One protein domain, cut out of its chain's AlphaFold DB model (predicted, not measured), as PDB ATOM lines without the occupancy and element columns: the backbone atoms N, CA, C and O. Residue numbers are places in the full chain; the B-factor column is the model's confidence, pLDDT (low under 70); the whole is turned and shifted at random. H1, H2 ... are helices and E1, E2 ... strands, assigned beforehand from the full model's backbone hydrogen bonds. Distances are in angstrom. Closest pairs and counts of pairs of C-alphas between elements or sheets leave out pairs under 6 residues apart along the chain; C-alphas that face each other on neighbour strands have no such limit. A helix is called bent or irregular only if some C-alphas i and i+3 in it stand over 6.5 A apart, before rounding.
ATOM      1  N   LEU A 499      54.801 -21.400 -20.028       97.50
ATOM      2  CA  LEU A 499      54.652 -22.833 -20.316       97.50
ATOM      3  C   LEU A 499      53.174 -23.220 -20.332       97.50
ATOM      4  O   LEU A 499      52.430 -22.817 -19.440       97.50
ATOM      5  N   LEU A 500      52.761 -24.017 -21.316       97.69
ATOM      6  CA  LEU A 500      51.456 -24.673 -21.353       97.69
ATOM      7  C   LEU A 500      51.679 -26.179 -21.208       97.69
ATOM      8  O   LEU A 500      52.375 -26.790 -22.018       97.69
ATOM      9  N   ILE A 501      51.114 -26.768 -20.160       97.19
ATOM     10  CA  ILE A 501      51.297 -28.170 -19.785       97.19
ATOM     11  C   ILE A 501      49.980 -28.912 -19.998       97.19
ATOM     12  O   ILE A 501      48.939 -28.484 -19.500       97.19
ATOM     13  N   THR A 502      50.009 -30.025 -20.721       97.12
ATOM     14  CA  THR A 502      48.827 -30.860 -20.974       97.12
ATOM     15  C   THR A 502      49.223 -32.320 -21.178       97.12
ATOM     16  O   THR A 502      50.406 -32.641 -21.192       97.12
ATOM     17  N   ASN A 503      48.256 -33.213 -21.358       96.00
ATOM     18  CA  ASN A 503      48.486 -34.540 -21.915       96.00
ATOM     19  C   ASN A 503      47.472 -34.750 -23.043       96.00
ATOM     20  O   ASN A 503      46.290 -34.960 -22.766       96.00
ATOM     21  N   LYS A 504      47.899 -34.652 -24.308       94.56
ATOM     22  CA  LYS A 504      46.957 -34.570 -25.436       94.56
ATOM     23  C   LYS A 504      46.075 -35.814 -25.522       94.56
ATOM     24  O   LYS A 504      44.867 -35.694 -25.714       94.56
ATOM     25  N   GLN A 505      46.660 -36.997 -25.324       93.50
ATOM     26  CA  GLN A 505      45.923 -38.260 -25.362       93.50
ATOM     27  C   GLN A 505      44.821 -38.293 -24.290       93.50
ATOM     28  O   GLN A 505      43.669 -38.586 -24.603       93.50
ATOM     29  N   ARG A 506      45.145 -37.942 -23.037       94.00
ATOM     30  CA  ARG A 506      44.149 -37.903 -21.951       94.00
ATOM     31  C   ARG A 506      43.097 -36.821 -22.167       94.00
ATOM     32  O   ARG A 506      41.922 -37.047 -21.892       94.00
ATOM     33  N   LEU A 507      43.493 -35.677 -22.720       93.75
ATOM     34  CA  LEU A 507      42.582 -34.596 -23.088       93.75
ATOM     35  C   LEU A 507      41.576 -35.078 -24.156       93.75
ATOM     36  O   LEU A 507      40.373 -34.891 -23.977       93.75
ATOM     37  N   GLN A 508      42.038 -35.772 -25.206       94.00
ATOM     38  CA  GLN A 508      41.190 -36.376 -26.250       94.00
ATOM     39  C   GLN A 508      40.250 -37.460 -25.703       94.00
ATOM     40  O   GLN A 508      39.071 -37.471 -26.043       94.00
ATOM     41  N   GLU A 509      40.725 -38.338 -24.821       91.94
ATOM     42  CA  GLU A 509      39.882 -39.353 -24.165       91.94
ATOM     43  C   GLU A 509      38.800 -38.741 -23.259       91.94
ATOM     44  O   GLU A 509      37.749 -39.349 -23.050       91.94
ATOM     45  N   ARG A 510      39.043 -37.536 -22.727       89.25
ATOM     46  CA  ARG A 510      38.126 -36.819 -21.834       89.25
ATOM     47  C   ARG A 510      37.090 -35.967 -22.569       89.25
ATOM     48  O   ARG A 510      35.930 -35.954 -22.163       89.25
ATOM     49  N   PHE A 511      37.502 -35.256 -23.621       88.31
ATOM     50  CA  PHE A 511      36.690 -34.233 -24.304       88.31
ATOM     51  C   PHE A 511      36.465 -34.500 -25.807       88.31
ATOM     52  O   PHE A 511      35.847 -33.691 -26.499       88.31
ATOM     53  N   ASN A 512      36.894 -35.655 -26.324       87.50
ATOM     54  CA  ASN A 512      36.713 -36.086 -27.715       87.50
ATOM     55  C   ASN A 512      37.283 -35.085 -28.751       87.50
ATOM     56  O   ASN A 512      38.378 -34.548 -28.588       87.50
ATOM     57  N   SER A 513      36.569 -34.867 -29.860       76.00
ATOM     58  CA  SER A 513      37.054 -34.180 -31.068       76.00
ATOM     59  C   SER A 513      37.231 -32.662 -30.953       76.00
ATOM     60  O   SER A 513      37.712 -32.039 -31.894       76.00
ATOM     61  N   GLU A 514      36.829 -32.033 -29.847       85.31
ATOM     62  CA  GLU A 514      37.021 -30.584 -29.655       85.31
ATOM     63  C   GLU A 514      38.473 -30.232 -29.288       85.31
ATOM     64  O   GLU A 514      38.906 -29.088 -29.434       85.31
ATOM     65  N   VAL A 515      39.252 -31.234 -28.873       90.62
ATOM     66  CA  VAL A 515      40.614 -31.069 -28.359       90.62
ATOM     67  C   VAL A 515      41.598 -30.579 -29.409       90.62
ATOM     68  O   VAL A 515      42.451 -29.762 -29.079       90.62
ATOM     69  N   ASP A 516      41.480 -31.002 -30.667       88.94
ATOM     70  CA  ASP A 516      42.405 -30.529 -31.701       88.94
ATOM     71  C   ASP A 516      42.251 -29.009 -31.914       88.94
ATOM     72  O   ASP A 516      43.248 -28.293 -31.931       88.94
ATOM     73  N   SER A 517      41.018 -28.480 -31.900       85.62
ATOM     74  CA  SER A 517      40.762 -27.030 -31.969       85.62
ATOM     75  C   SER A 517      41.248 -26.271 -30.723       85.62
ATOM     76  O   SER A 517      41.650 -25.110 -30.829       85.62
ATOM     77  N   LEU A 518      41.224 -26.905 -29.544       91.25
ATOM     78  CA  LEU A 518      41.796 -26.350 -28.313       91.25
ATOM     79  C   LEU A 518      43.331 -26.289 -28.392       91.25
ATOM     80  O   LEU A 518      43.921 -25.282 -28.001       91.25
ATOM     81  N   MET A 519      43.972 -27.325 -28.935       94.44
ATOM     82  CA  MET A 519      45.423 -27.360 -29.133       94.44
ATOM     83  C   MET A 519      45.875 -26.339 -30.188       94.44
ATOM     84  O   MET A 519      46.813 -25.590 -29.927       94.44
ATOM     85  N   GLU A 520      45.172 -26.215 -31.319       90.94
ATOM     86  CA  GLU A 520      45.409 -25.175 -32.337       90.94
ATOM     87  C   GLU A 520      45.403 -23.756 -31.733       90.94
ATOM     88  O   GLU A 520      46.302 -22.939 -31.983       90.94
ATOM     89  N   GLN A 521      44.408 -23.462 -30.888       89.88
ATOM     90  CA  GLN A 521      44.312 -22.189 -30.174       89.88
ATOM     91  C   GLN A 521      45.431 -22.035 -29.132       89.88
ATOM     92  O   GLN A 521      46.011 -20.952 -29.019       89.88
ATOM     93  N   ALA A 522      45.783 -23.103 -28.412       94.12
ATOM     94  CA  ALA A 522      46.888 -23.092 -27.460       94.12
ATOM     95  C   ALA A 522      48.223 -22.772 -28.155       94.12
ATOM     96  O   ALA A 522      48.943 -21.893 -27.682       94.12
ATOM     97  N   TYR A 523      48.537 -23.402 -29.299       95.38
ATOM     98  CA  TYR A 523      49.744 -23.098 -30.088       95.38
ATOM     99  C   TYR A 523      49.735 -21.661 -30.617       95.38
ATOM    100  O   TYR A 523      50.775 -21.001 -30.627       95.38
ATOM    101  N   SER A 524      48.565 -21.140 -30.994       91.25
ATOM    102  CA  SER A 524      48.412 -19.745 -31.421       91.25
ATOM    103  C   SER A 524      48.755 -18.764 -30.289       91.25
ATOM    104  O   SER A 524      49.595 -17.882 -30.470       91.25
ATOM    105  N   THR A 525      48.186 -18.959 -29.094       91.00
ATOM    106  CA  THR A 525      48.486 -18.150 -27.896       91.00
ATOM    107  C   THR A 525      49.940 -18.316 -27.435       91.00
ATOM    108  O   THR A 525      50.600 -17.335 -27.090       91.00
ATOM    109  N   ALA A 526      50.486 -19.532 -27.492       94.75
ATOM    110  CA  ALA A 526      51.899 -19.792 -27.226       94.75
ATOM    111  C   ALA A 526      52.802 -19.017 -28.205       94.75
ATOM    112  O   ALA A 526      53.771 -18.386 -27.784       94.75
ATOM    113  N   SER A 527      52.461 -18.977 -29.496       94.56
ATOM    114  CA  SER A 527      53.238 -18.244 -30.498       94.56
ATOM    115  C   SER A 527      53.254 -16.728 -30.257       94.56
ATOM    116  O   SER A 527      54.285 -16.089 -30.484       94.56
ATOM    117  N   GLU A 528      52.136 -16.150 -29.804       93.12
ATOM    118  CA  GLU A 528      52.017 -14.723 -29.467       93.12
ATOM    119  C   GLU A 528      52.912 -14.342 -28.267       93.12
ATOM    120  O   GLU A 528      53.640 -13.349 -28.327       93.12
ATOM    121  N   GLU A 529      52.936 -15.168 -27.214       94.06
ATOM    122  CA  GLU A 529      53.646 -14.887 -25.952       94.06
ATOM    123  C   GLU A 529      55.063 -15.488 -25.848       94.06
ATOM    124  O   GLU A 529      55.709 -15.370 -24.801       94.06
ATOM    125  N   LYS A 530      55.575 -16.131 -26.911       94.81
ATOM    126  CA  LYS A 530      56.784 -16.990 -26.876       94.81
ATOM    127  C   LYS A 530      56.701 -18.063 -25.780       94.81
ATOM    128  O   LYS A 530      57.646 -18.276 -25.010       94.81
ATOM    129  N   GLY A 531      55.529 -18.665 -25.659       96.94
ATOM    130  CA  GLY A 531      55.285 -19.806 -24.801       96.94
ATOM    131  C   GLY A 531      55.612 -21.126 -25.488       96.94
ATOM    132  O   GLY A 531      55.640 -21.205 -26.714       96.94
ATOM    133  N   ILE A 532      55.842 -22.164 -24.689       98.00
ATOM    134  CA  ILE A 532      56.108 -23.529 -25.158       98.00
ATOM    135  C   ILE A 532      55.000 -24.449 -24.663       98.00
ATOM    136  O   ILE A 532      54.568 -24.337 -23.514       98.00
ATOM    137  N   ILE A 533      54.558 -25.360 -25.531       98.06
ATOM    138  CA  ILE A 533      53.594 -26.402 -25.180       98.06
ATOM    139  C   ILE A 533      54.323 -27.719 -24.947       98.06
ATOM    140  O   ILE A 533      55.081 -28.197 -25.801       98.06
ATOM    141  N   TYR A 534      54.051 -28.302 -23.784       98.00
ATOM    142  CA  TYR A 534      54.505 -29.617 -23.374       98.00
ATOM    143  C   TYR A 534      53.312 -30.561 -23.245       98.00
ATOM    144  O   TYR A 534      52.593 -30.544 -22.244       98.00
ATOM    145  N   ASP A 535      53.140 -31.412 -24.257       96.50
ATOM    146  CA  ASP A 535      52.355 -32.637 -24.125       96.50
ATOM    147  C   ASP A 535      53.161 -33.654 -23.306       96.50
ATOM    148  O   ASP A 535      54.109 -34.273 -23.794       96.50
ATOM    149  N   LEU A 536      52.789 -33.811 -22.038       96.25
ATOM    150  CA  LEU A 536      53.430 -34.694 -21.070       96.25
ATOM    151  C   LEU A 536      53.491 -36.152 -21.537       96.25
ATOM    152  O   LEU A 536      54.395 -36.862 -21.097       96.25
ATOM    153  N   GLY A 537      52.613 -36.588 -22.452       93.81
ATOM    154  CA  GLY A 537      52.675 -37.923 -23.054       93.81
ATOM    155  C   GLY A 537      54.003 -38.219 -23.768       93.81
ATOM    156  O   GLY A 537      54.414 -39.376 -23.831       93.81
ATOM    157  N   LEU A 538      54.712 -37.182 -24.232       92.81
ATOM    158  CA  LEU A 538      56.024 -37.290 -24.882       92.81
ATOM    159  C   LEU A 538      57.209 -37.268 -23.898       92.81
ATOM    160  O   LEU A 538      58.299 -37.719 -24.245       92.81
ATOM    161  N   TYR A 539      57.022 -36.741 -22.682       94.75
ATOM    162  CA  TYR A 539      58.119 -36.451 -21.742       94.75
ATOM    163  C   TYR A 539      58.087 -37.306 -20.471       94.75
ATOM    164  O   TYR A 539      59.140 -37.647 -19.929       94.75
ATOM    165  N   ILE A 540      56.897 -37.668 -19.984       93.06
ATOM    166  CA  ILE A 540      56.706 -38.373 -18.715       93.06
ATOM    167  C   ILE A 540      55.996 -39.698 -18.975       93.06
ATOM    168  O   ILE A 540      54.799 -39.775 -19.239       93.06
ATOM    169  N   ASN A 541      56.773 -40.773 -18.873       85.19
ATOM    170  CA  ASN A 541      56.278 -42.129 -19.063       85.19
ATOM    171  C   ASN A 541      55.235 -42.505 -18.002       85.19
ATOM    172  O   ASN A 541      55.475 -42.327 -16.810       85.19
ATOM    173  N   LYS A 542      54.165 -43.173 -18.455       83.38
ATOM    174  CA  LYS A 542      53.115 -43.797 -17.633       83.38
ATOM    175  C   LYS A 542      52.301 -42.788 -16.803       83.38
ATOM    176  O   LYS A 542      52.506 -42.636 -15.601       83.38
ATOM    177  N   HIS A 543      51.305 -42.194 -17.460       90.94
ATOM    178  CA  HIS A 543      50.166 -41.555 -16.799       90.94
ATOM    179  C   HIS A 543      49.555 -42.489 -15.727       90.94
ATOM    180  O   HIS A 543      49.490 -43.696 -15.985       90.94
ATOM    181  N   PRO A 544      49.125 -41.996 -14.547       88.44
ATOM    182  CA  PRO A 544      48.636 -42.863 -13.472       88.44
ATOM    183  C   PRO A 544      47.356 -43.622 -13.835       88.44
ATOM    184  O   PRO A 544      47.263 -44.812 -13.549       88.44
ATOM    185  N   PHE A 545      46.412 -42.961 -14.506       87.56
ATOM    186  CA  PHE A 545      45.194 -43.583 -15.038       87.56
ATOM    187  C   PHE A 545      45.492 -44.178 -16.415       87.56
ATOM    188  O   PHE A 545      46.149 -43.506 -17.221       87.56
ATOM    189  N   SER A 546      45.038 -45.406 -16.692       86.31
ATOM    190  CA  SER A 546      45.166 -46.075 -18.000       86.31
ATOM    191  C   SER A 546      44.069 -45.630 -18.963       86.31
ATOM    192  O   SER A 546      44.353 -45.471 -20.152       86.31
ATOM    193  N   ASP A 547      42.863 -45.418 -18.435       86.94
ATOM    194  CA  ASP A 547      41.663 -44.948 -19.129       86.94
ATOM    195  C   ASP A 547      40.755 -44.117 -18.197       86.94
ATOM    196  O   ASP A 547      41.008 -44.007 -16.997       86.94
ATOM    197  N   LEU A 548      39.684 -43.524 -18.735       84.31
ATOM    198  CA  LEU A 548      38.802 -42.624 -17.982       84.31
ATOM    199  C   LEU A 548      37.991 -43.327 -16.874       84.31
ATOM    200  O   LEU A 548      37.535 -42.660 -15.950       84.31
ATOM    201  N   SER A 549      37.828 -44.654 -16.913       82.31
ATOM    202  CA  SER A 549      37.198 -45.406 -15.815       82.31
ATOM    203  C   SER A 549      38.169 -45.689 -14.661       82.31
ATOM    204  O   SER A 549      37.748 -45.828 -13.509       82.31
ATOM    205  N   ASP A 550      39.484 -45.641 -14.907       77.69
ATOM    206  CA  ASP A 550      40.472 -45.594 -13.825       77.69
ATOM    207  C   ASP A 550      40.366 -44.300 -12.998       77.69
ATOM    208  O   ASP A 550      40.748 -44.313 -11.834       77.69
ATOM    209  N   TYR A 551      39.766 -43.231 -13.528       77.12
ATOM    210  CA  TYR A 551      39.531 -41.967 -12.812       77.12
ATOM    211  C   TYR A 551      38.291 -41.975 -11.886       77.12
ATOM    212  O   TYR A 551      38.029 -41.005 -11.177       77.12
ATOM    213  N   ASP A 552      37.527 -43.071 -11.842       73.44
ATOM    214  CA  ASP A 552      36.428 -43.232 -10.880       73.44
ATOM    215  C   ASP A 552      36.968 -43.621  -9.492       73.44
ATOM    216  O   ASP A 552      37.294 -44.786  -9.256       73.44
ATOM    217  N   GLU A 553      37.130 -42.653  -8.588       64.19
ATOM    218  CA  GLU A 553      37.573 -42.891  -7.207       64.19
ATOM    219  C   GLU A 553      36.759 -42.054  -6.221       64.19
ATOM    220  O   GLU A 553      36.252 -40.981  -6.550       64.19
ATOM    221  N   GLY A 554      36.686 -42.503  -4.970       62.56
ATOM    222  CA  GLY A 554      36.001 -41.760  -3.916       62.56
ATOM    223  C   GLY A 554      36.544 -42.071  -2.530       62.56
ATOM    224  O   GLY A 554      37.360 -42.970  -2.353       62.56
ATOM    225  N   LEU A 555      36.043 -41.371  -1.507       61.97
ATOM    226  CA  LEU A 555      36.473 -41.573  -0.114       61.97
ATOM    227  C   LEU A 555      36.273 -43.019   0.387       61.97
ATOM    228  O   LEU A 555      36.922 -43.424   1.343       61.97
ATOM    229  N   LEU A 556      35.383 -43.796  -0.242       64.75
ATOM    230  CA  LEU A 556      35.145 -45.207   0.086       64.75
ATOM    231  C   LEU A 556      35.910 -46.195  -0.818       64.75
ATOM    232  O   LEU A 556      36.010 -47.369  -0.462       64.75
ATOM    233  N   GLU A 557      36.465 -45.726  -1.938       70.06
ATOM    234  CA  GLU A 557      37.217 -46.513  -2.925       70.06
ATOM    235  C   GLU A 557      38.379 -45.671  -3.510       70.06
ATOM    236  O   GLU A 557      38.335 -45.288  -4.681       70.06
ATOM    237  N   PRO A 558      39.406 -45.313  -2.708       70.69
ATOM    238  CA  PRO A 558      40.607 -44.645  -3.216       70.69
ATOM    239  C   PRO A 558      41.463 -45.633  -4.019       70.69
ATOM    240  O   PRO A 558      41.624 -46.782  -3.594       70.69
ATOM    241  N   LYS A 559      42.047 -45.209  -5.151       68.12
ATOM    242  CA  LYS A 559      42.940 -46.078  -5.941       68.12
ATOM    243  C   LYS A 559      44.413 -45.909  -5.567       68.12
ATOM    244  O   LYS A 559      44.847 -44.905  -5.005       68.12
ATOM    245  N   ASP A 560      45.166 -46.966  -5.856       64.81
ATOM    246  CA  ASP A 560      46.530 -47.181  -5.373       64.81
ATOM    247  C   ASP A 560      47.605 -46.351  -6.107       64.81
ATOM    248  O   ASP A 560      47.590 -46.177  -7.325       64.81
ATOM    249  N   ASP A 561      48.613 -45.961  -5.325       67.44
ATOM    250  CA  ASP A 561      50.045 -45.997  -5.637       67.44
ATOM    251  C   ASP A 561      50.492 -45.525  -7.041       67.44
ATOM    252  O   ASP A 561      50.812 -46.319  -7.935       67.44
ATOM    253  N   GLY A 562      50.670 -44.209  -7.197       77.69
ATOM    254  CA  GLY A 562      51.492 -43.656  -8.286       77.69
ATOM    255  C   GLY A 562      51.148 -42.244  -8.751       77.69
ATOM    256  O   GLY A 562      51.968 -41.626  -9.430       77.69
ATOM    257  N   VAL A 563      49.981 -41.705  -8.378       84.94
ATOM    258  CA  VAL A 563      49.582 -40.341  -8.773       84.94
ATOM    259  C   VAL A 563      50.580 -39.309  -8.255       84.94
ATOM    260  O   VAL A 563      51.111 -38.537  -9.044       84.94
ATOM    261  N   ASN A 564      50.929 -39.352  -6.966       85.19
ATOM    262  CA  ASN A 564      51.879 -38.400  -6.383       85.19
ATOM    263  C   ASN A 564      53.280 -38.497  -7.002       85.19
ATOM    264  O   ASN A 564      53.904 -37.464  -7.227       85.19
ATOM    265  N   ASP A 565      53.751 -39.695  -7.363       88.06
ATOM    266  CA  ASP A 565      55.019 -39.860  -8.086       88.06
ATOM    267  C   ASP A 565      54.970 -39.199  -9.476       88.06
ATOM    268  O   ASP A 565      55.916 -38.510  -9.866       88.06
ATOM    269  N   TYR A 566      53.858 -39.351 -10.207       89.81
ATOM    270  CA  TYR A 566      53.641 -38.674 -11.488       89.81
ATOM    271  C   TYR A 566      53.574 -37.149 -11.315       89.81
ATOM    272  O   TYR A 566      54.271 -36.424 -12.019       89.81
ATOM    273  N   VAL A 567      52.813 -36.648 -10.339       88.88
ATOM    274  CA  VAL A 567      52.684 -35.207 -10.045       88.88
ATOM    275  C   VAL A 567      54.034 -34.595  -9.671       88.88
ATOM    276  O   VAL A 567      54.381 -33.507 -10.131       88.88
ATOM    277  N   LEU A 568      54.832 -35.290  -8.857       87.25
ATOM    278  CA  LEU A 568      56.177 -34.855  -8.489       87.25
ATOM    279  C   LEU A 568      57.128 -34.875  -9.695       87.25
ATOM    280  O   LEU A 568      57.959 -33.973  -9.815       87.25
ATOM    281  N   ALA A 569      56.979 -35.833 -10.617       92.56
ATOM    282  CA  ALA A 569      57.704 -35.837 -11.886       92.56
ATOM    283  C   ALA A 569      57.293 -34.659 -12.791       92.56
ATOM    284  O   ALA A 569      58.174 -33.978 -13.314       92.56
ATOM    285  N   VAL A 570      55.994 -34.350 -12.908       93.06
ATOM    286  CA  VAL A 570      55.481 -33.163 -13.621       93.06
ATOM    287  C   VAL A 570      56.022 -31.880 -12.990       93.06
ATOM    288  O   VAL A 570      56.566 -31.034 -13.693       93.06
ATOM    289  N   SER A 571      55.954 -31.742 -11.663       91.19
ATOM    290  CA  SER A 571      56.486 -30.578 -10.941       91.19
ATOM    291  C   SER A 571      57.995 -30.422 -11.148       91.19
ATOM    292  O   SER A 571      58.476 -29.308 -11.352       91.19
ATOM    293  N   GLY A 572      58.746 -31.529 -11.127       91.19
ATOM    294  CA  GLY A 572      60.177 -31.552 -11.425       91.19
ATOM    295  C   GLY A 572      60.481 -31.096 -12.852       91.19
ATOM    296  O   GLY A 572      61.296 -30.199 -13.035       91.19
ATOM    297  N   PHE A 573      59.768 -31.648 -13.837       94.75
ATOM    298  CA  PHE A 573      59.888 -31.287 -15.250       94.75
ATOM    299  C   PHE A 573      59.568 -29.806 -15.497       94.75
ATOM    300  O   PHE A 573      60.367 -29.093 -16.098       94.75
ATOM    301  N   VAL A 574      58.451 -29.300 -14.964       93.81
ATOM    302  CA  VAL A 574      58.077 -27.879 -15.071       93.81
ATOM    303  C   VAL A 574      59.136 -26.977 -14.431       93.81
ATOM    304  O   VAL A 574      59.498 -25.963 -15.017       93.81
ATOM    305  N   LYS A 575      59.688 -27.347 -13.267       91.06
ATOM    306  CA  LYS A 575      60.770 -26.591 -12.603       91.06
ATOM    307  C   LYS A 575      62.098 -26.632 -13.366       91.06
ATOM    308  O   LYS A 575      62.866 -25.682 -13.266       91.06
ATOM    309  N   GLU A 576      62.379 -27.709 -14.097       93.31
ATOM    310  CA  GLU A 576      63.569 -27.838 -14.948       93.31
ATOM    311  C   GLU A 576      63.445 -26.998 -16.227       93.31
ATOM    312  O   GLU A 576      64.378 -26.278 -16.580       93.31
ATOM    313  N   ARG A 577      62.280 -27.039 -16.883       94.06
ATOM    314  CA  ARG A 577      61.996 -26.281 -18.112       94.06
ATOM    315  C   ARG A 577      61.766 -24.786 -17.856       94.06
ATOM    316  O   ARG A 577      62.151 -23.945 -18.668       94.06
ATOM    317  N   CYS A 578      61.198 -24.424 -16.702       90.25
ATOM    318  CA  CYS A 578      60.845 -23.045 -16.379       90.25
ATOM    319  C   CYS A 578      61.925 -22.276 -15.600       90.25
ATOM    320  O   CYS A 578      61.814 -22.047 -14.394       90.25
ATOM    321  N   ASN A 579      62.946 -21.781 -16.303       81.00
ATOM    322  CA  ASN A 579      64.014 -20.956 -15.720       81.00
ATOM    323  C   ASN A 579      63.618 -19.473 -15.503       81.00
ATOM    324  O   ASN A 579      64.404 -18.562 -15.758       81.00
ATOM    325  N   GLY A 580      62.406 -19.220 -14.996       78.25
ATOM    326  CA  GLY A 580      61.899 -17.867 -14.726       78.25
ATOM    327  C   GLY A 580      60.786 -17.372 -15.654       78.25
ATOM    328  O   GLY A 580      60.592 -16.158 -15.748       78.25
ATOM    329  N   CYS A 581      60.030 -18.279 -16.288       87.75
ATOM    330  CA  CYS A 581      58.818 -17.924 -17.030       87.75
ATOM    331  C   CYS A 581      57.865 -17.086 -16.170       87.75
ATOM    332  O   CYS A 581      57.785 -17.243 -14.950       87.75
ATOM    333  N   LYS A 582      57.080 -16.227 -16.821       88.19
ATOM    334  CA  LYS A 582      56.085 -15.389 -16.142       88.19
ATOM    335  C   LYS A 582      54.894 -16.210 -15.662       88.19
ATOM    336  O   LYS A 582      54.381 -15.949 -14.581       88.19
ATOM    337  N   ASN A 583      54.460 -17.170 -16.482       89.25
ATOM    338  CA  ASN A 583      53.257 -17.964 -16.262       89.25
ATOM    339  C   ASN A 583      53.513 -19.446 -16.567       89.25
ATOM    340  O   ASN A 583      54.273 -19.785 -17.474       89.25
ATOM    341  N   THR A 584      52.817 -20.328 -15.855       91.50
ATOM    342  CA  THR A 584      52.605 -21.727 -16.249       91.50
ATOM    343  C   THR A 584      51.104 -21.975 -16.253       91.50
ATOM    344  O   THR A 584      50.423 -21.611 -15.298       91.50
ATOM    345  N   ILE A 585      50.591 -22.552 -17.334       92.12
ATOM    346  CA  ILE A 585      49.174 -22.842 -17.552       92.12
ATOM    347  C   ILE A 585      49.038 -24.355 -17.679       92.12
ATOM    348  O   ILE A 585      49.776 -24.977 -18.440       92.12
ATOM    349  N   ILE A 586      48.095 -24.948 -16.952       92.31
ATOM    350  CA  ILE A 586      47.720 -26.356 -17.108       92.31
ATOM    351  C   ILE A 586      46.438 -26.399 -17.946       92.31
ATOM    352  O   ILE A 586      45.492 -25.668 -17.657       92.31
ATOM    353  N   VAL A 587      46.423 -27.215 -19.000       91.88
ATOM    354  CA  VAL A 587      45.287 -27.358 -19.924       91.88
ATOM    355  C   VAL A 587      44.715 -28.768 -19.789       91.88
ATOM    356  O   VAL A 587      45.254 -29.723 -20.349       91.88
ATOM    357  N   GLY A 588      43.630 -28.884 -19.024       88.56
ATOM    358  CA  GLY A 588      42.938 -30.136 -18.715       88.56
ATOM    359  C   GLY A 588      42.384 -30.153 -17.286       88.56
ATOM    360  O   GLY A 588      42.576 -29.194 -16.539       88.56
ATOM    361  N   ASP A 589      41.692 -31.231 -16.917       86.12
ATOM    362  CA  ASP A 589      41.324 -31.537 -15.528       86.12
ATOM    363  C   ASP A 589      42.306 -32.557 -14.910       86.12
ATOM    364  O   ASP A 589      43.336 -32.883 -15.508       86.12
ATOM    365  N   ASP A 590      42.010 -33.054 -13.705       81.38
ATOM    366  CA  ASP A 590      42.872 -33.995 -12.971       81.38
ATOM    367  C   ASP A 590      43.105 -35.316 -13.731       81.38
ATOM    368  O   ASP A 590      44.146 -35.946 -13.568       81.38
ATOM    369  N   TYR A 591      42.193 -35.713 -14.629       86.81
ATOM    370  CA  TYR A 591      42.406 -36.866 -15.507       86.81
ATOM    371  C   TYR A 591      43.507 -36.624 -16.552       86.81
ATOM    372  O   TYR A 591      44.150 -37.567 -17.011       86.81
ATOM    373  N   VAL A 592      43.719 -35.367 -16.944       90.00
ATOM    374  CA  VAL A 592      44.674 -34.970 -17.989       90.00
ATOM    375  C   VAL A 592      46.026 -34.593 -17.392       90.00
ATOM    376  O   VAL A 592      47.071 -35.008 -17.894       90.00
ATOM    377  N   VAL A 593      46.011 -33.796 -16.323       89.75
ATOM    378  CA  VAL A 593      47.198 -33.431 -15.546       89.75
ATOM    379  C   VAL A 593      46.842 -33.537 -14.058       89.75
ATOM    380  O   VAL A 593      46.385 -32.556 -13.473       89.75
ATOM    381  N   PRO A 594      47.037 -34.722 -13.450       86.25
ATOM    382  CA  PRO A 594      46.758 -34.951 -12.038       86.25
ATOM    383  C   PRO A 594      47.405 -33.932 -11.096       86.25
ATOM    384  O   PRO A 594      48.549 -33.509 -11.299       86.25
ATOM    385  N   HIS A 595      46.691 -33.606 -10.021       82.25
ATOM    386  CA  HIS A 595      47.155 -32.832  -8.876       82.25
ATOM    387  C   HIS A 595      47.699 -33.741  -7.770       82.25
ATOM    388  O   HIS A 595      47.500 -34.956  -7.747       82.25
ATOM    389  N   TYR A 596      48.406 -33.127  -6.819       81.69
ATOM    390  CA  TYR A 596      48.959 -33.833  -5.670       81.69
ATOM    391  C   TYR A 596      47.837 -34.285  -4.732       81.69
ATOM    392  O   TYR A 596      47.110 -33.458  -4.191       81.69
ATOM    393  N   ARG A 597      47.732 -35.592  -4.512       79.19
ATOM    394  CA  ARG A 597      46.730 -36.235  -3.660       79.19
ATOM    395  C   ARG A 597      47.203 -36.361  -2.221       79.19
ATOM    396  O   ARG A 597      48.402 -36.432  -1.958       79.19
ATOM    397  N   ARG A 598      46.269 -36.455  -1.276       76.38
ATOM    398  CA  ARG A 598      46.605 -36.604   0.143       76.38
ATOM    399  C   ARG A 598      46.632 -38.065   0.570       76.38
ATOM    400  O   ARG A 598      45.679 -38.798   0.318       76.38
ATOM    401  N   ASP A 599      47.687 -38.437   1.285       79.06
ATOM    402  CA  ASP A 599      47.836 -39.755   1.898       79.06
ATOM    403  C   ASP A 599      46.933 -39.865   3.152       79.06
ATOM    404  O   ASP A 599      46.988 -39.024   4.056       79.06
ATOM    405  N   ILE A 600      46.092 -40.900   3.214       77.50
ATOM    406  CA  ILE A 600      45.175 -41.205   4.322       77.50
ATOM    407  C   ILE A 600      45.400 -42.611   4.874       77.50
ATOM    408  O   ILE A 600      45.756 -43.532   4.141       77.50
ATOM    409  N   ASP A 601      45.133 -42.788   6.170       78.31
ATOM    410  CA  ASP A 601      45.213 -44.097   6.821       78.31
ATOM    411  C   ASP A 601      43.941 -44.912   6.536       78.31
ATOM    412  O   ASP A 601      42.834 -44.542   6.942       78.31
ATOM    413  N   TRP A 602      44.117 -46.042   5.849       80.00
ATOM    414  CA  TRP A 602      43.061 -46.937   5.387       80.00
ATOM    415  C   TRP A 602      43.107 -48.282   6.112       80.00
ATOM    416  O   TRP A 602      44.098 -49.008   6.028       80.00
ATOM    417  N   GLU A 603      42.036 -48.668   6.806       82.19
ATOM    418  CA  GLU A 603      41.977 -49.959   7.496       82.19
ATOM    419  C   GLU A 603      41.377 -51.057   6.605       82.19
ATOM    420  O   GLU A 603      40.169 -51.113   6.369       82.19
ATOM    421  N   ASN A 604      42.220 -51.982   6.141       79.12
ATOM    422  CA  ASN A 604      41.794 -53.179   5.422       79.12
ATOM    423  C   ASN A 604      41.316 -54.257   6.403       79.12
ATOM    424  O   ASN A 604      42.100 -54.838   7.162       79.12
ATOM    425  N   TRP A 605      40.016 -54.557   6.372       72.75
ATOM    426  CA  TRP A 605      39.378 -55.487   7.305       72.75
ATOM    427  C   TRP A 605      39.383 -56.936   6.796       72.75
ATOM    428  O   TRP A 605      38.511 -57.355   6.031       72.75
ATOM    429  N   TYR A 606      40.325 -57.760   7.264       73.31
ATOM    430  CA  TYR A 606      40.339 -59.193   6.952       73.31
ATOM    431  C   TYR A 606      39.663 -60.034   8.047       73.31
ATOM    432  O   TYR A 606      39.626 -59.688   9.228       73.31
ATOM    433  N   LEU A 607      39.210 -61.239   7.681       67.94
ATOM    434  CA  LEU A 607      38.580 -62.219   8.589       67.94
ATOM    435  C   LEU A 607      39.439 -62.659   9.800       67.94
ATOM    436  O   LEU A 607      38.957 -63.418  10.642       67.94
ATOM    437  N   VAL A 608      40.710 -62.246   9.879       68.25
ATOM    438  CA  VAL A 608      41.674 -62.647  10.925       68.25
ATOM    439  C   VAL A 608      42.345 -61.433  11.599       68.25
ATOM    440  O   VAL A 608      43.287 -61.603  12.371       68.25
ATOM    441  N   GLY A 609      41.849 -60.220  11.345       71.56
ATOM    442  CA  GLY A 609      42.383 -58.958  11.861       71.56
ATOM    443  C   GLY A 609      42.447 -57.892  10.771       71.56
ATOM    444  O   GLY A 609      42.308 -58.206   9.590       71.56
ATOM    445  N   SER A 610      42.670 -56.649  11.173       75.38
ATOM    446  CA  SER A 610      42.880 -55.532  10.263       75.38
ATOM    447  C   SER A 610      44.364 -55.254  10.007       75.38
ATOM    448  O   SER A 610      45.237 -55.646  10.793       75.38
ATOM    449  N   SER A 611      44.653 -54.576   8.898       81.56
ATOM    450  CA  SER A 611      45.927 -53.890   8.671       81.56
ATOM    451  C   SER A 611      45.680 -52.502   8.109       81.56
ATOM    452  O   SER A 611      44.763 -52.320   7.314       81.56
ATOM    453  N   TYR A 612      46.530 -51.555   8.489       80.19
ATOM    454  CA  TYR A 612      46.520 -50.212   7.928       80.19
ATOM    455  C   TYR A 612      47.418 -50.165   6.688       80.19
ATOM    456  O   TYR A 612      48.544 -50.668   6.720       80.19
ATOM    457  N   GLU A 613      46.898 -49.582   5.616       81.44
ATOM    458  CA  GLU A 613      47.615 -49.184   4.405       81.44
ATOM    459  C   GLU A 613      47.449 -47.669   4.245       81.44
ATOM    460  O   GLU A 613      46.426 -47.121   4.649       81.44
ATOM    461  N   GLU A 614      48.439 -46.986   3.682       78.06
ATOM    462  CA  GLU A 614      48.261 -45.600   3.240       78.06
ATOM    463  C   GLU A 614      47.598 -45.637   1.850       78.06
ATOM    464  O   GLU A 614      47.943 -46.488   1.027       78.06
ATOM    465  N   LYS A 615      46.596 -44.783   1.615       78.56
ATOM    466  CA  LYS A 615      45.892 -44.621   0.326       78.56
ATOM    467  C   LYS A 615      45.812 -43.148  -0.038       78.56
ATOM    468  O   LYS A 615      45.775 -42.306   0.853       78.56
ATOM    469  N   ASN A 616      45.711 -42.825  -1.322       77.19
ATOM    470  CA  ASN A 616      45.781 -41.443  -1.791       77.19
ATOM    471  C   ASN A 616      44.404 -40.972  -2.264       77.19
ATOM    472  O   ASN A 616      43.915 -41.445  -3.285       77.19
ATOM    473  N   ILE A 617      43.792 -40.019  -1.557       70.44
ATOM    474  CA  ILE A 617      42.522 -39.403  -1.975       70.44
ATOM    475  C   ILE A 617      42.744 -38.112  -2.756       70.44
ATOM    476  O   ILE A 617      43.728 -37.396  -2.545       70.44
ATOM    477  N   TYR A 618      41.782 -37.796  -3.622       67.44
ATOM    478  CA  TYR A 618      41.655 -36.487  -4.249       67.44
ATOM    479  C   TYR A 618      41.810 -35.337  -3.242       67.44
ATOM    480  O   TYR A 618      41.431 -35.444  -2.071       67.44
ATOM    481  N   THR A 619      42.328 -34.212  -3.731       60.78
ATOM    482  CA  THR A 619      42.305 -32.903  -3.052       60.78
ATOM    483  C   THR A 619      41.594 -31.843  -3.897       60.78
ATOM    484  O   THR A 619      41.689 -30.653  -3.595       60.78
ATOM    485  N   ASP A 620      40.940 -32.237  -4.990       55.31
ATOM    486  CA  ASP A 620      40.298 -31.314  -5.914       55.31
ATOM    487  C   ASP A 620      38.896 -30.898  -5.431       55.31
ATOM    488  O   ASP A 620      38.209 -31.571  -4.660       55.31
ATOM    489  N   LEU A 621      38.485 -29.697  -5.835       49.31
ATOM    490  CA  LEU A 621      37.302 -29.030  -5.293       49.31
ATOM    491  C   LEU A 621      35.925 -29.625  -5.672       49.31
ATOM    492  O   LEU A 621      35.009 -29.429  -4.872       49.31
ATOM    493  N   PRO A 622      35.700 -30.284  -6.832       50.06
ATOM    494  CA  PRO A 622      34.360 -30.752  -7.195       50.06
ATOM    495  C   PRO A 622      33.952 -32.076  -6.532       50.06
ATOM    496  O   PRO A 622      32.763 -32.258  -6.269       50.06
ATOM    497  N   TYR A 623      34.890 -32.981  -6.229       48.69
ATOM    498  CA  TYR A 623      34.580 -34.289  -5.625       48.69
ATOM    499  C   TYR A 623      34.585 -34.277  -4.090       48.69
ATOM    500  O   TYR A 623      34.105 -35.217  -3.455       48.69
ATOM    501  N   ILE A 624      35.081 -33.199  -3.478       57.34
ATOM    502  CA  ILE A 624      35.203 -33.068  -2.028       57.34
ATOM    503  C   ILE A 624      34.333 -31.916  -1.542       57.34
ATOM    504  O   ILE A 624      34.493 -30.761  -1.935       57.34
ATOM    505  N   GLN A 625      33.425 -32.221  -0.620       58.03
ATOM    506  CA  GLN A 625      32.530 -31.226  -0.044       58.03
ATOM    507  C   GLN A 625      33.299 -30.221   0.824       58.03
ATOM    508  O   GLN A 625      33.584 -30.473   1.993       58.03
ATOM    509  N   THR A 626      33.597 -29.050   0.260       63.44
ATOM    510  CA  THR A 626      34.045 -27.882   1.029       63.44
ATOM    511  C   THR A 626      32.875 -27.225   1.753       63.44
ATOM    512  O   THR A 626      31.741 -27.182   1.267       63.44
TER     513      THR A 626
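This is residues 499 to 626 of the 1133 residues of an uncharacterized protein of Candidatus Woesearchaeota archaeon (UniProt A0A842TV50). A small sheet of three parallel strands, with the long kinked helix H1 over one face and helix H2 grazing the sheet, makes one end of an elongated, loose model; a long two-stranded hairpin, E4 and E5, makes the other end. A long stretch with no named element, residues 536 to 562, lies between E2 and H2. The printed part has 128 residues, in the order E1 H1 E2 H2 E3 E4 E5, of mixed class with two named helices and five named strands. The parallel sheet has the order E2 E1 E3; E4 and E5 are antiparallel. The radius of gyration of the C-alphas is 17.2 A, and the spans are 63 by 33 by 31 A.

E1, residues 499 to 502, is the inner strand of the parallel sheet. H1, residues 504 to 529, is on the sheet at a height over the sheet of 9.2 A, in two layers, helix over sheet. It lies over E1 and over E2, residues 531 to 535, and runs along the strands, at 15 degrees to E2 on the local plane. H1 is irregular, with C-alphas 510 and 513 9.7 A apart and a kink of 137 degrees near residue 511. The closest C-alphas of H1 and E2 are those of Lys 504 and Asp 535, 5.9 A apart. E1, H1 and E2 form a strand-helix-strand unit, two parallel neighbour strands joined through a helix, with a right-handed crossover. Between E2 and E1, N 500 and O 532 are 2.9 A apart, within hydrogen-bond range. H2, residues 563 to 577, only grazes the sheet with its residues 570 to 577, is near E1, and is apart from H1. E3, residues 583 to 586, pairs with E1 through N 501 and O 585, at 2.8 A. E2, H2 and E3 form a split unit, with E1 between the two strands, and its crossover is right-handed. E4, residues 598 to 606, and E5, residues 609 to 617, form a hairpin at 153 degrees, with N 602 and O 613 2.8 A apart. E5 bends by 54 degrees at residue 614 and is only just apart from H2, the closest C-alphas being 8.0 A apart. Every O i to N i+4 pair is within hydrogen-bond range in H2, and 17 of 22 are in H1.

E1 begins at C-alpha 499 (54.652, -22.833, -20.316). H1 measures 20.8 A from first to last C-alpha, E2 13.2 A and H2 21.0 A. E4 measures 24.4 A and E5 24.0 A, ending at C-alpha 617 (42.522, -39.403, -1.975).

The C-alphas of Glu 528 and Val 608, the two farthest apart, are 63.5 A apart. The printed part has no cut. The links E2 to H2, 27 residues, and E3 to E4, 11 residues, are long. The pLDDT is under 70 at residues 553 to 556, 559 to 561, 607 to 608 and 618 to 626.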